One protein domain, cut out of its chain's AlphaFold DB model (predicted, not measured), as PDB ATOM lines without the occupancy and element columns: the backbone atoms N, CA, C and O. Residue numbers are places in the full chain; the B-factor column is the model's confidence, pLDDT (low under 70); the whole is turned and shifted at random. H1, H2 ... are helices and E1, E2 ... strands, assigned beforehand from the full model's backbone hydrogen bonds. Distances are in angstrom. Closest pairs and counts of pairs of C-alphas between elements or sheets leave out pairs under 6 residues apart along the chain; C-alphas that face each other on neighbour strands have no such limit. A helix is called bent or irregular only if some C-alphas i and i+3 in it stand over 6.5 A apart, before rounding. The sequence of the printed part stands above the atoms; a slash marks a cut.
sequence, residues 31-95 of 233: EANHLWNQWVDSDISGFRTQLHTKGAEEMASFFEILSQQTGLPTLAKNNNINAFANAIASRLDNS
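This is residues 31 to 95 of the 233 residues of an uncharacterized protein of Chromatiales bacterium (ex Bugula neritina AB1) (UniProt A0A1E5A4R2). One long helix, H2, and a small two-stranded hairpin, E1 and E2, follow each other lengthwise, with the hairpin loop and the far end of H2 marking the two ends of an elongated body. From that far end, residues 71 to 78 fold back toward the hairpin, where the short helix H3 packs on E2 and H4 follows it; the short helix H1 lies to one side, before the hairpin. The printed part has 65 residues, with four named helices and two named strands in the order H1 E1 E2 H2 H3 H4; the sheet, E1 - E2, is antiparallel and the class is mostly helix. The whole is compact, with a radius of gyration of the C-alphas of 11.7 A, and spans 39 by 21 by 17 A.

Start at C-alpha 33, at (200.392, 144.925, 165.768), where H1 begins; it covers residues 33 to 36, 5.2 A from first to last C-alpha. E1 is residues 40 to 42, 6.8 A, and E2 is residues 48 to 51, 8.1 A. Find C-alpha 53 at (184.017, 137.456, 170.068); from there H2 runs 26.0 A to residue 70. H3 is residues 79 to 83, 8.6 A, and is irregular, but only just: C-alphas 79 and 82 are 6.55 A apart. H4, residues 85 to 89, measures 6.1 A and ends at C-alpha 89, at (183.052, 141.978, 158.223).

Look first at the hairpin of E1 and E2, antiparallel at 132 degrees: N 41 and O 50 are 2.8 A apart and N 49 and O 41 are 3.1 A apart, both within hydrogen-bond range. On E2, the closest C-alphas to H3 are those of Thr 49 and Ala 83, 5.6 A apart. The closest C-alphas of E1 and H2 are those of Val 40 and Gly 55, at 6.6 A. Move to residues 56 to 60 of H2, where H2 and H4 only just touch, with 3 pairs of C-alphas within 8 A; the closest are those of Ala 56 and Ile 88, 6.4 A apart. H3 and H4 meet only through their link, while H2 and H3 are apart. H1 touches no helix, and it is only just apart from H2, at 8.1 A. In H2 and H4 every O i to N i+4 pair is within hydrogen-bond range; H3 has 0 of 1, beside 1 of 2 O i to N i+3 pairs, and H1 is too short for an O i to N i+4 pair.

The two C-alphas farthest apart are those of Ile 44 and Gly 71, at 38.9 A. The printed part runs from residue 31 to 95 with no cut. The link from H2 to H3, with 8 residues, is short, the other links are tight, and no link is long. The mean pLDDT of the printed part is 91.7, and no printed residue is under 70.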
ATOM      1  N   GLU A  31     202.249 148.000 160.744       76.00
ATOM      2  CA  GLU A  31     201.179 147.004 160.866       76.00
ATOM      3  C   GLU A  31     200.298 147.190 162.115       76.00
ATOM      4  O   GLU A  31     199.324 146.462 162.318       76.00
ATOM      5  N   ALA A  32     200.682 148.131 162.989       84.31
ATOM      6  CA  ALA A  32     200.003 148.451 164.238       84.31
ATOM      7  C   ALA A  32     199.703 147.202 165.087       84.31
ATOM      8  O   ALA A  32     198.679 147.149 165.762       84.31
ATOM      9  N   ASN A  33     200.596 146.201 165.071       83.50
ATOM     10  CA  ASN A  33     200.392 144.925 165.768       83.50
ATOM     11  C   ASN A  33     200.011 145.141 167.244       83.50
ATOM     12  O   ASN A  33     199.089 144.510 167.730       83.50
ATOM     13  N   HIS A  34     200.615 146.113 167.937       86.94
ATOM     14  CA  HIS A  34     200.248 146.450 169.321       86.94
ATOM     15  C   HIS A  34     198.769 146.825 169.521       86.94
ATOM     16  O   HIS A  34     198.216 146.526 170.575       86.94
ATOM     17  N   LEU A  35     198.131 147.465 168.536       90.94
ATOM     18  CA  LEU A  35     196.702 147.772 168.581       90.94
ATOM     19  C   LEU A  35     195.884 146.482 168.449       90.94
ATOM     20  O   LEU A  35     195.114 146.153 169.342       90.94
ATOM     21  N   TRP A  36     196.130 145.717 167.383       92.50
ATOM     22  CA  TRP A  36     195.408 144.475 167.090       92.50
ATOM     23  C   TRP A  36     195.582 143.398 168.168       92.50
ATOM     24  O   TRP A  36     194.650 142.649 168.446       92.50
ATOM     25  N   ASN A  37     196.740 143.353 168.831       91.69
ATOM     26  CA  ASN A  37     197.038 142.393 169.896       91.69
ATOM     27  C   ASN A  37     196.106 142.505 171.114       91.69
ATOM     28  O   ASN A  37     196.105 141.596 171.939       91.69
ATOM     29  N   GLN A  38     195.347 143.597 171.243       93.62
ATOM     30  CA  GLN A  38     194.334 143.761 172.291       93.62
ATOM     31  C   GLN A  38     193.086 142.902 172.047       93.62
ATOM     32  O   GLN A  38     192.358 142.622 172.991       93.62
ATOM     33  N   TRP A  39     192.847 142.493 170.797       95.50
ATOM     34  CA  TRP A  39     191.616 141.818 170.371       95.50
ATOM     35  C   TRP A  39     191.854 140.428 169.775       95.50
ATOM     36  O   TRP A  39     190.907 139.684 169.531       95.50
ATOM     37  N   VAL A  40     193.107 140.100 169.460       94.50
ATOM     38  CA  VAL A  40     193.462 138.909 168.688       94.50
ATOM     39  C   VAL A  40     194.424 138.047 169.486       94.50
ATOM     40  O   VAL A  40     195.527 138.491 169.811       94.50
ATOM     41  N   ASP A  41     194.040 136.803 169.742       92.44
ATOM     42  CA  ASP A  41     194.843 135.806 170.440       92.44
ATOM     43  C   ASP A  41     195.787 135.052 169.501       92.44
ATOM     44  O   ASP A  41     195.571 134.960 168.286       92.44
ATOM     45  N   SER A  42     196.868 134.531 170.087       89.81
ATOM     46  CA  SER A  42     197.840 133.689 169.391       89.81
ATOM     47  C   SER A  42     197.265 132.305 169.111       89.81
ATOM     48  O   SER A  42     196.662 131.684 169.983       89.81
ATOM     49  N   ASP A  43     197.514 131.795 167.910       84.50
ATOM     50  CA  ASP A  43     197.362 130.380 167.598       84.50
ATOM     51  C   ASP A  43     198.578 129.562 168.076       84.50
ATOM     52  O   ASP A  43     199.511 130.078 168.699       84.50
ATOM     53  N   ILE A  44     198.584 128.260 167.773       80.12
ATOM     54  CA  ILE A  44     199.659 127.344 168.189       80.12
ATOM     55  C   ILE A  44     201.026 127.658 167.559       80.12
ATOM     56  O   ILE A  44     202.040 127.184 168.064       80.12
ATOM     57  N   SER A  45     201.074 128.425 166.465       76.38
ATOM     58  CA  SER A  45     202.328 128.892 165.860       76.38
ATOM     59  C   SER A  45     202.889 130.127 166.575       76.38
ATOM     60  O   SER A  45     203.992 130.574 166.268       76.38
ATOM     61  N   GLY A  46     202.136 130.688 167.528       78.06
ATOM     62  CA  GLY A  46     202.459 131.920 168.238       78.06
ATOM     63  C   GLY A  46     201.972 133.185 167.527       78.06
ATOM     64  O   GLY A  46     201.994 134.262 168.132       78.06
ATOM     65  N   PHE A  47     201.475 133.083 166.288       83.19
ATOM     66  CA  PHE A  47     200.934 134.218 165.538       83.19
ATOM     67  C   PHE A  47     199.515 134.561 165.977       83.19
ATOM     68  O   PHE A  47     198.679 133.690 166.186       83.19
ATOM     69  N   ARG A  48     199.231 135.862 166.104       88.25
ATOM     70  CA  ARG A  48     197.913 136.359 166.510       88.25
ATOM     71  C   ARG A  48     196.941 136.353 165.342       88.25
ATOM     72  O   ARG A  48     196.937 137.289 164.545       88.25
ATOM     73  N   THR A  49     196.155 135.288 165.250       91.12
ATOM     74  CA  THR A  49     195.226 134.995 164.146       91.12
ATOM     75  C   THR A  49     193.815 134.658 164.633       91.12
ATOM     76  O   THR A  49     192.926 134.445 163.812       91.12
ATOM     77  N   GLN A  50     193.578 134.638 165.949       91.50
ATOM     78  CA  GLN A  50     192.294 134.266 166.540       91.50
ATOM     79  C   GLN A  50     191.585 135.495 167.120       91.50
ATOM     80  O   GLN A  50     191.815 135.882 168.263       91.50
ATOM     81  N   LEU A  51     190.723 136.137 166.328       92.94
ATOM     82  CA  LEU A  51     189.876 137.232 166.813       92.94
ATOM     83  C   LEU A  51     188.733 136.654 167.661       92.94
ATOM     84  O   LEU A  51     187.821 136.019 167.132       92.94
ATOM     85  N   HIS A  52     188.776 136.864 168.976       88.50
ATOM     86  CA  HIS A  52     187.734 136.380 169.884       88.50
ATOM     87  C   HIS A  52     186.486 137.279 169.829       88.50
ATOM     88  O   HIS A  52     186.570 138.463 169.508       88.50
ATOM     89  N   THR A  53     185.311 136.747 170.187       89.81
ATOM     90  CA  THR A  53     184.017 137.456 170.068       89.81
ATOM     91  C   THR A  53     184.023 138.829 170.736       89.81
ATOM     92  O   THR A  53     183.656 139.821 170.111       89.81
ATOM     93  N   LYS A  54     184.504 138.897 171.985       93.31
ATOM     94  CA  LYS A  54     184.634 140.157 172.728       93.31
ATOM     95  C   LYS A  54     185.597 141.140 172.044       93.31
ATOM     96  O   LYS A  54     185.336 142.333 172.010       93.31
ATOM     97  N   GLY A  55     186.682 140.633 171.464       94.62
ATOM     98  CA  GLY A  55     187.696 141.431 170.785       94.62
ATOM     99  C   GLY A  55     187.154 142.001 169.485       94.62
ATOM    100  O   GLY A  55     187.404 143.157 169.180       94.62
ATOM    101  N   ALA A  56     186.331 141.239 168.760       94.00
ATOM    102  CA  ALA A  56     185.622 141.732 167.584       94.00
ATOM    103  C   ALA A  56     184.668 142.889 167.931       94.00
ATOM    104  O   ALA A  56     184.584 143.857 167.181       94.00
ATOM    105  N   GLU A  57     183.977 142.812 169.071       94.94
ATOM    106  CA  GLU A  57     183.078 143.869 169.553       94.94
ATOM    107  C   GLU A  57     183.845 145.129 169.980       94.94
ATOM    108  O   GLU A  57     183.501 146.236 169.566       94.94
ATOM    109  N   GLU A  58     184.920 144.968 170.753       96.44
ATOM    110  CA  GLU A  58     185.780 146.077 171.184       96.44
ATOM    111  C   GLU A  58     186.484 146.750 169.996       96.44
ATOM    112  O   GLU A  58     186.545 147.978 169.924       96.44
ATOM    113  N   MET A  59     186.964 145.957 169.037       96.38
ATOM    114  CA  MET A  59     187.573 146.427 167.793       96.38
ATOM    115  C   MET A  59     186.584 147.232 166.951       96.38
ATOM    116  O   MET A  59     186.912 148.334 166.509       96.38
ATOM    117  N   ALA A  60     185.365 146.717 166.757       95.75
ATOM    118  CA  ALA A  60     184.338 147.410 165.988       95.75
ATOM    119  C   ALA A  60     183.979 148.761 166.626       95.75
ATOM    120  O   ALA A  60     184.009 149.786 165.945       95.75
ATOM    121  N   SER A  61     183.755 148.773 167.945       96.19
ATOM    122  CA  SER A  61     183.494 149.995 168.715       96.19
ATOM    123  C   SER A  61     184.634 151.011 168.584       96.19
ATOM    124  O   SER A  61     184.398 152.194 168.330       96.19
ATOM    125  N   PHE A  62     185.889 150.557 168.673       96.31
ATOM    126  CA  PHE A  62     187.055 151.419 168.501       96.31
ATOM    127  C   PHE A  62     187.078 152.103 167.127       96.31
ATOM    128  O   PHE A  62     187.233 153.324 167.054       96.31
ATOM    129  N   PHE A  63     186.926 151.343 166.038       95.25
ATOM    130  CA  PHE A  63     186.991 151.902 164.684       95.25
ATOM    131  C   PHE A  63     185.798 152.801 164.357       95.25
ATOM    132  O   PHE A  63     185.975 153.809 163.668       95.25
ATOM    133  N   GLU A  64     184.611 152.486 164.874       94.12
ATOM    134  CA  GLU A  64     183.434 153.340 164.739       94.12
ATOM    135  C   GLU A  64     183.654 154.692 165.428       94.12
ATOM    136  O   GLU A  64     183.532 155.739 164.787       94.12
ATOM    137  N   ILE A  65     184.074 154.686 166.698       95.56
ATOM    138  CA  ILE A  65     184.358 155.913 167.454       95.56
ATOM    139  C   ILE A  65     185.473 156.714 166.778       95.56
ATOM    140  O   ILE A  65     185.352 157.930 166.628       95.56
ATOM    141  N   LEU A  66     186.550 156.056 166.338       94.50
ATOM    142  CA  LEU A  66     187.661 156.721 165.660       94.50
ATOM    143  C   LEU A  66     187.207 157.404 164.362       94.50
ATOM    144  O   LEU A  66     187.561 158.561 164.115       94.50
ATOM    145  N   SER A  67     186.403 156.719 163.547       93.56
ATOM    146  CA  SER A  67     185.872 157.287 162.306       93.56
ATOM    147  C   SER A  67     184.926 158.457 162.584       93.56
ATOM    148  O   SER A  67     185.055 159.507 161.955       93.56
ATOM    149  N   GLN A  68     184.049 158.337 163.585       93.62
ATOM    150  CA  GLN A  68     183.138 159.410 163.992       93.62
ATOM    151  C   GLN A  68     183.887 160.640 164.520       93.62
ATOM    152  O   GLN A  68     183.579 161.766 164.135       93.62
ATOM    153  N   GLN A  69     184.897 160.445 165.373       96.25
ATOM    154  CA  GLN A  69     185.679 161.540 165.955       96.25
ATOM    155  C   GLN A  69     186.532 162.274 164.920       96.25
ATOM    156  O   GLN A  69     186.725 163.485 165.028       96.25
ATOM    157  N   THR A  70     187.061 161.550 163.934       93.50
ATOM    158  CA  THR A  70     187.890 162.141 162.875       93.50
ATOM    159  C   THR A  70     187.062 162.692 161.717       93.50
ATOM    160  O   THR A  70     187.557 163.545 160.982       93.50
ATOM    161  N   GLY A  71     185.821 162.225 161.545       92.00
ATOM    162  CA  GLY A  71     185.003 162.506 160.365       92.00
ATOM    163  C   GLY A  71     185.589 161.909 159.081       92.00
ATOM    164  O   GLY A  71     185.271 162.378 157.989       92.00
ATOM    165  N   LEU A  72     186.486 160.924 159.202       89.56
ATOM    166  CA  LEU A  72     187.232 160.329 158.097       89.56
ATOM    167  C   LEU A  72     187.124 158.794 158.128       89.56
ATOM    168  O   LEU A  72     186.974 158.197 159.199       89.56
ATOM    169  N   PRO A  73     187.217 158.128 156.963       91.31
ATOM    170  CA  PRO A  73     187.355 156.679 156.910       91.31
ATOM    171  C   PRO A  73     188.675 156.247 157.559       91.31
ATOM    172  O   PRO A  73     189.703 156.913 157.407       91.31
ATOM    173  N   THR A  74     188.663 155.103 158.244       92.00
ATOM    174  CA  THR A  74     189.884 154.532 158.823       92.00
ATOM    175  C   THR A  74     190.526 153.540 157.859       92.00
ATOM    176  O   THR A  74     189.850 152.674 157.309       92.00
ATOM    177  N   LEU A  75     191.846 153.637 157.690       91.75
ATOM    178  CA  LEU A  75     192.655 152.664 156.962       91.75
ATOM    179  C   LEU A  75     193.637 151.999 157.927       91.75
ATOM    180  O   LEU A  75     194.436 152.679 158.568       91.75
ATOM    181  N   ALA A  76     193.604 150.671 157.992       91.38
ATOM    182  CA  ALA A  76     194.543 149.873 158.767       91.38
ATOM    183  C   ALA A  76     195.172 148.796 157.881       91.38
ATOM    184  O   ALA A  76     194.514 148.220 157.017       91.38
ATOM    185  N   LYS A  77     196.453 148.510 158.115       89.62
ATOM    186  CA  LYS A  77     197.171 147.415 157.464       89.62
ATOM    187  C   LYS A  77     197.628 146.440 158.531       89.62
ATOM    188  O   LYS A  77     198.330 146.847 159.445       89.62
ATOM    189  N   ASN A  78     197.293 145.163 158.388       90.25
ATOM    190  CA  ASN A  78     197.840 144.089 159.210       90.25
ATOM    191  C   ASN A  78     197.763 142.771 158.427       90.25
ATOM    192  O   ASN A  78     196.701 142.433 157.909       90.25
ATOM    193  N   ASN A  79     198.878 142.042 158.314       87.44
ATOM    194  CA  ASN A  79     198.920 140.797 157.537       87.44
ATOM    195  C   ASN A  79     198.022 139.698 158.128       87.44
ATOM    196  O   ASN A  79     197.491 138.874 157.383       87.44
ATOM    197  N   ASN A  80     197.815 139.700 159.446       90.69
ATOM    198  CA  ASN A  80     197.060 138.655 160.129       90.69
ATOM    199  C   ASN A  80     195.549 138.779 159.913       90.69
ATOM    200  O   ASN A  80     194.849 137.787 160.083       90.69
ATOM    201  N   ILE A  81     195.050 139.949 159.487       93.38
ATOM    202  CA  ILE A  81     193.614 140.177 159.251       93.38
ATOM    203  C   ILE A  81     193.030 139.156 158.274       93.38
ATOM    204  O   ILE A  81     191.878 138.772 158.435       93.38
ATOM    205  N   ASN A  82     193.806 138.647 157.310       93.50
ATOM    206  CA  ASN A  82     193.310 137.627 156.383       93.50
ATOM    207  C   ASN A  82     192.829 136.343 157.102       93.50
ATOM    208  O   ASN A  82     191.973 135.630 156.590       93.50
ATOM    209  N   ALA A  83     193.324 136.053 158.309       94.25
ATOM    210  CA  ALA A  83     192.868 134.914 159.105       94.25
ATOM    211  C   ALA A  83     191.473 135.107 159.723       94.25
ATOM    212  O   ALA A  83     190.811 134.122 160.037       94.25
ATOM    213  N   PHE A  84     191.003 136.350 159.867       95.12
ATOM    214  CA  PHE A  84     189.764 136.681 160.581       95.12
ATOM    215  C   PHE A  84     188.968 137.829 159.934       95.12
ATOM    216  O   PHE A  84     188.205 138.525 160.607       95.12
ATOM    217  N   ALA A  85     189.129 138.051 158.625       96.50
ATOM    218  CA  ALA A  85     188.473 139.149 157.916       96.50
ATOM    219  C   ALA A  85     186.942 139.029 157.971       96.50
ATOM    220  O   ALA A  85     186.257 140.019 158.211       96.50
ATOM    221  N   ASN A  86     186.402 137.817 157.846       96.12
ATOM    222  CA  ASN A  86     184.975 137.530 157.980       96.12
ATOM    223  C   ASN A  86     184.413 137.941 159.351       96.12
ATOM    224  O   ASN A  86     183.337 138.536 159.430       96.12
ATOM    225  N   ALA A  87     185.161 137.695 160.429       95.38
ATOM    226  CA  ALA A  87     184.776 138.106 161.772       95.38
ATOM    227  C   ALA A  87     184.701 139.638 161.886       95.38
ATOM    228  O   ALA A  87     183.742 140.150 162.462       95.38
ATOM    229  N   ILE A  88     185.631 140.373 161.263       95.81
ATOM    230  CA  ILE A  88     185.546 141.841 161.154       95.81
ATOM    231  C   ILE A  88     184.318 142.249 160.329       95.81
ATOM    232  O   ILE A  88     183.527 143.078 160.778       95.81
ATOM    233  N   ALA A  89     184.128 141.645 159.155       96.38
ATOM    234  CA  ALA A  89     183.052 141.978 158.223       96.38
ATOM    235  C   ALA A  89     181.651 141.769 158.817       96.38
ATOM    236  O   ALA A  89     180.720 142.468 158.429       96.38
ATOM    237  N   SER A  90     181.512 140.827 159.757       95.25
ATOM    238  CA  SER A  90     180.266 140.570 160.493       95.25
ATOM    239  C   SER A  90     179.941 141.601 161.578       95.25
ATOM    240  O   SER A  90     178.821 141.622 162.083       95.25
ATOM    241  N   ARG A  91     180.916 142.429 161.978       95.81
ATOM    242  CA  ARG A  91     180.754 143.472 163.006       95.81
ATOM    243  C   ARG A  91     180.811 144.888 162.441       95.81
ATOM    244  O   ARG A  91     180.343 145.811 163.097       95.81
ATOM    245  N   LEU A  92     181.383 145.059 161.250       94.56
ATOM    246  CA  LEU A  92     181.520 146.337 160.559       94.56
ATOM    247  C   LEU A  92     180.987 146.220 159.125       94.56
ATOM    248  O   LEU A  92     181.719 145.830 158.212       94.56
ATOM    249  N   ASP A  93     179.732 146.616 158.911       90.75
ATOM    250  CA  ASP A  93     179.056 146.486 157.610       90.75
ATOM    251  C   ASP A  93     179.763 147.259 156.484       90.75
ATOM    252  O   ASP A  93     179.859 146.777 155.355       90.75
ATOM    253  N   ASN A  94     180.354 148.410 156.822       92.12
ATOM    254  CA  ASN A  94     181.091 149.281 155.901       92.12
ATOM    255  C   ASN A  94     182.609 149.017 155.890       92.12
ATOM    256  O   ASN A  94     183.393 149.912 155.567       92.12
ATOM    257  N   SER A  95     183.042 147.814 156.278       96.06
ATOM    258  CA  SER A  95     184.445 147.403 156.156       96.06
ATOM    259  C   SER A  95     184.747 146.836 154.767       96.06
ATOM    260  O   SER A  95     183.940 146.126 154.167       96.06
TER     261      SER A  95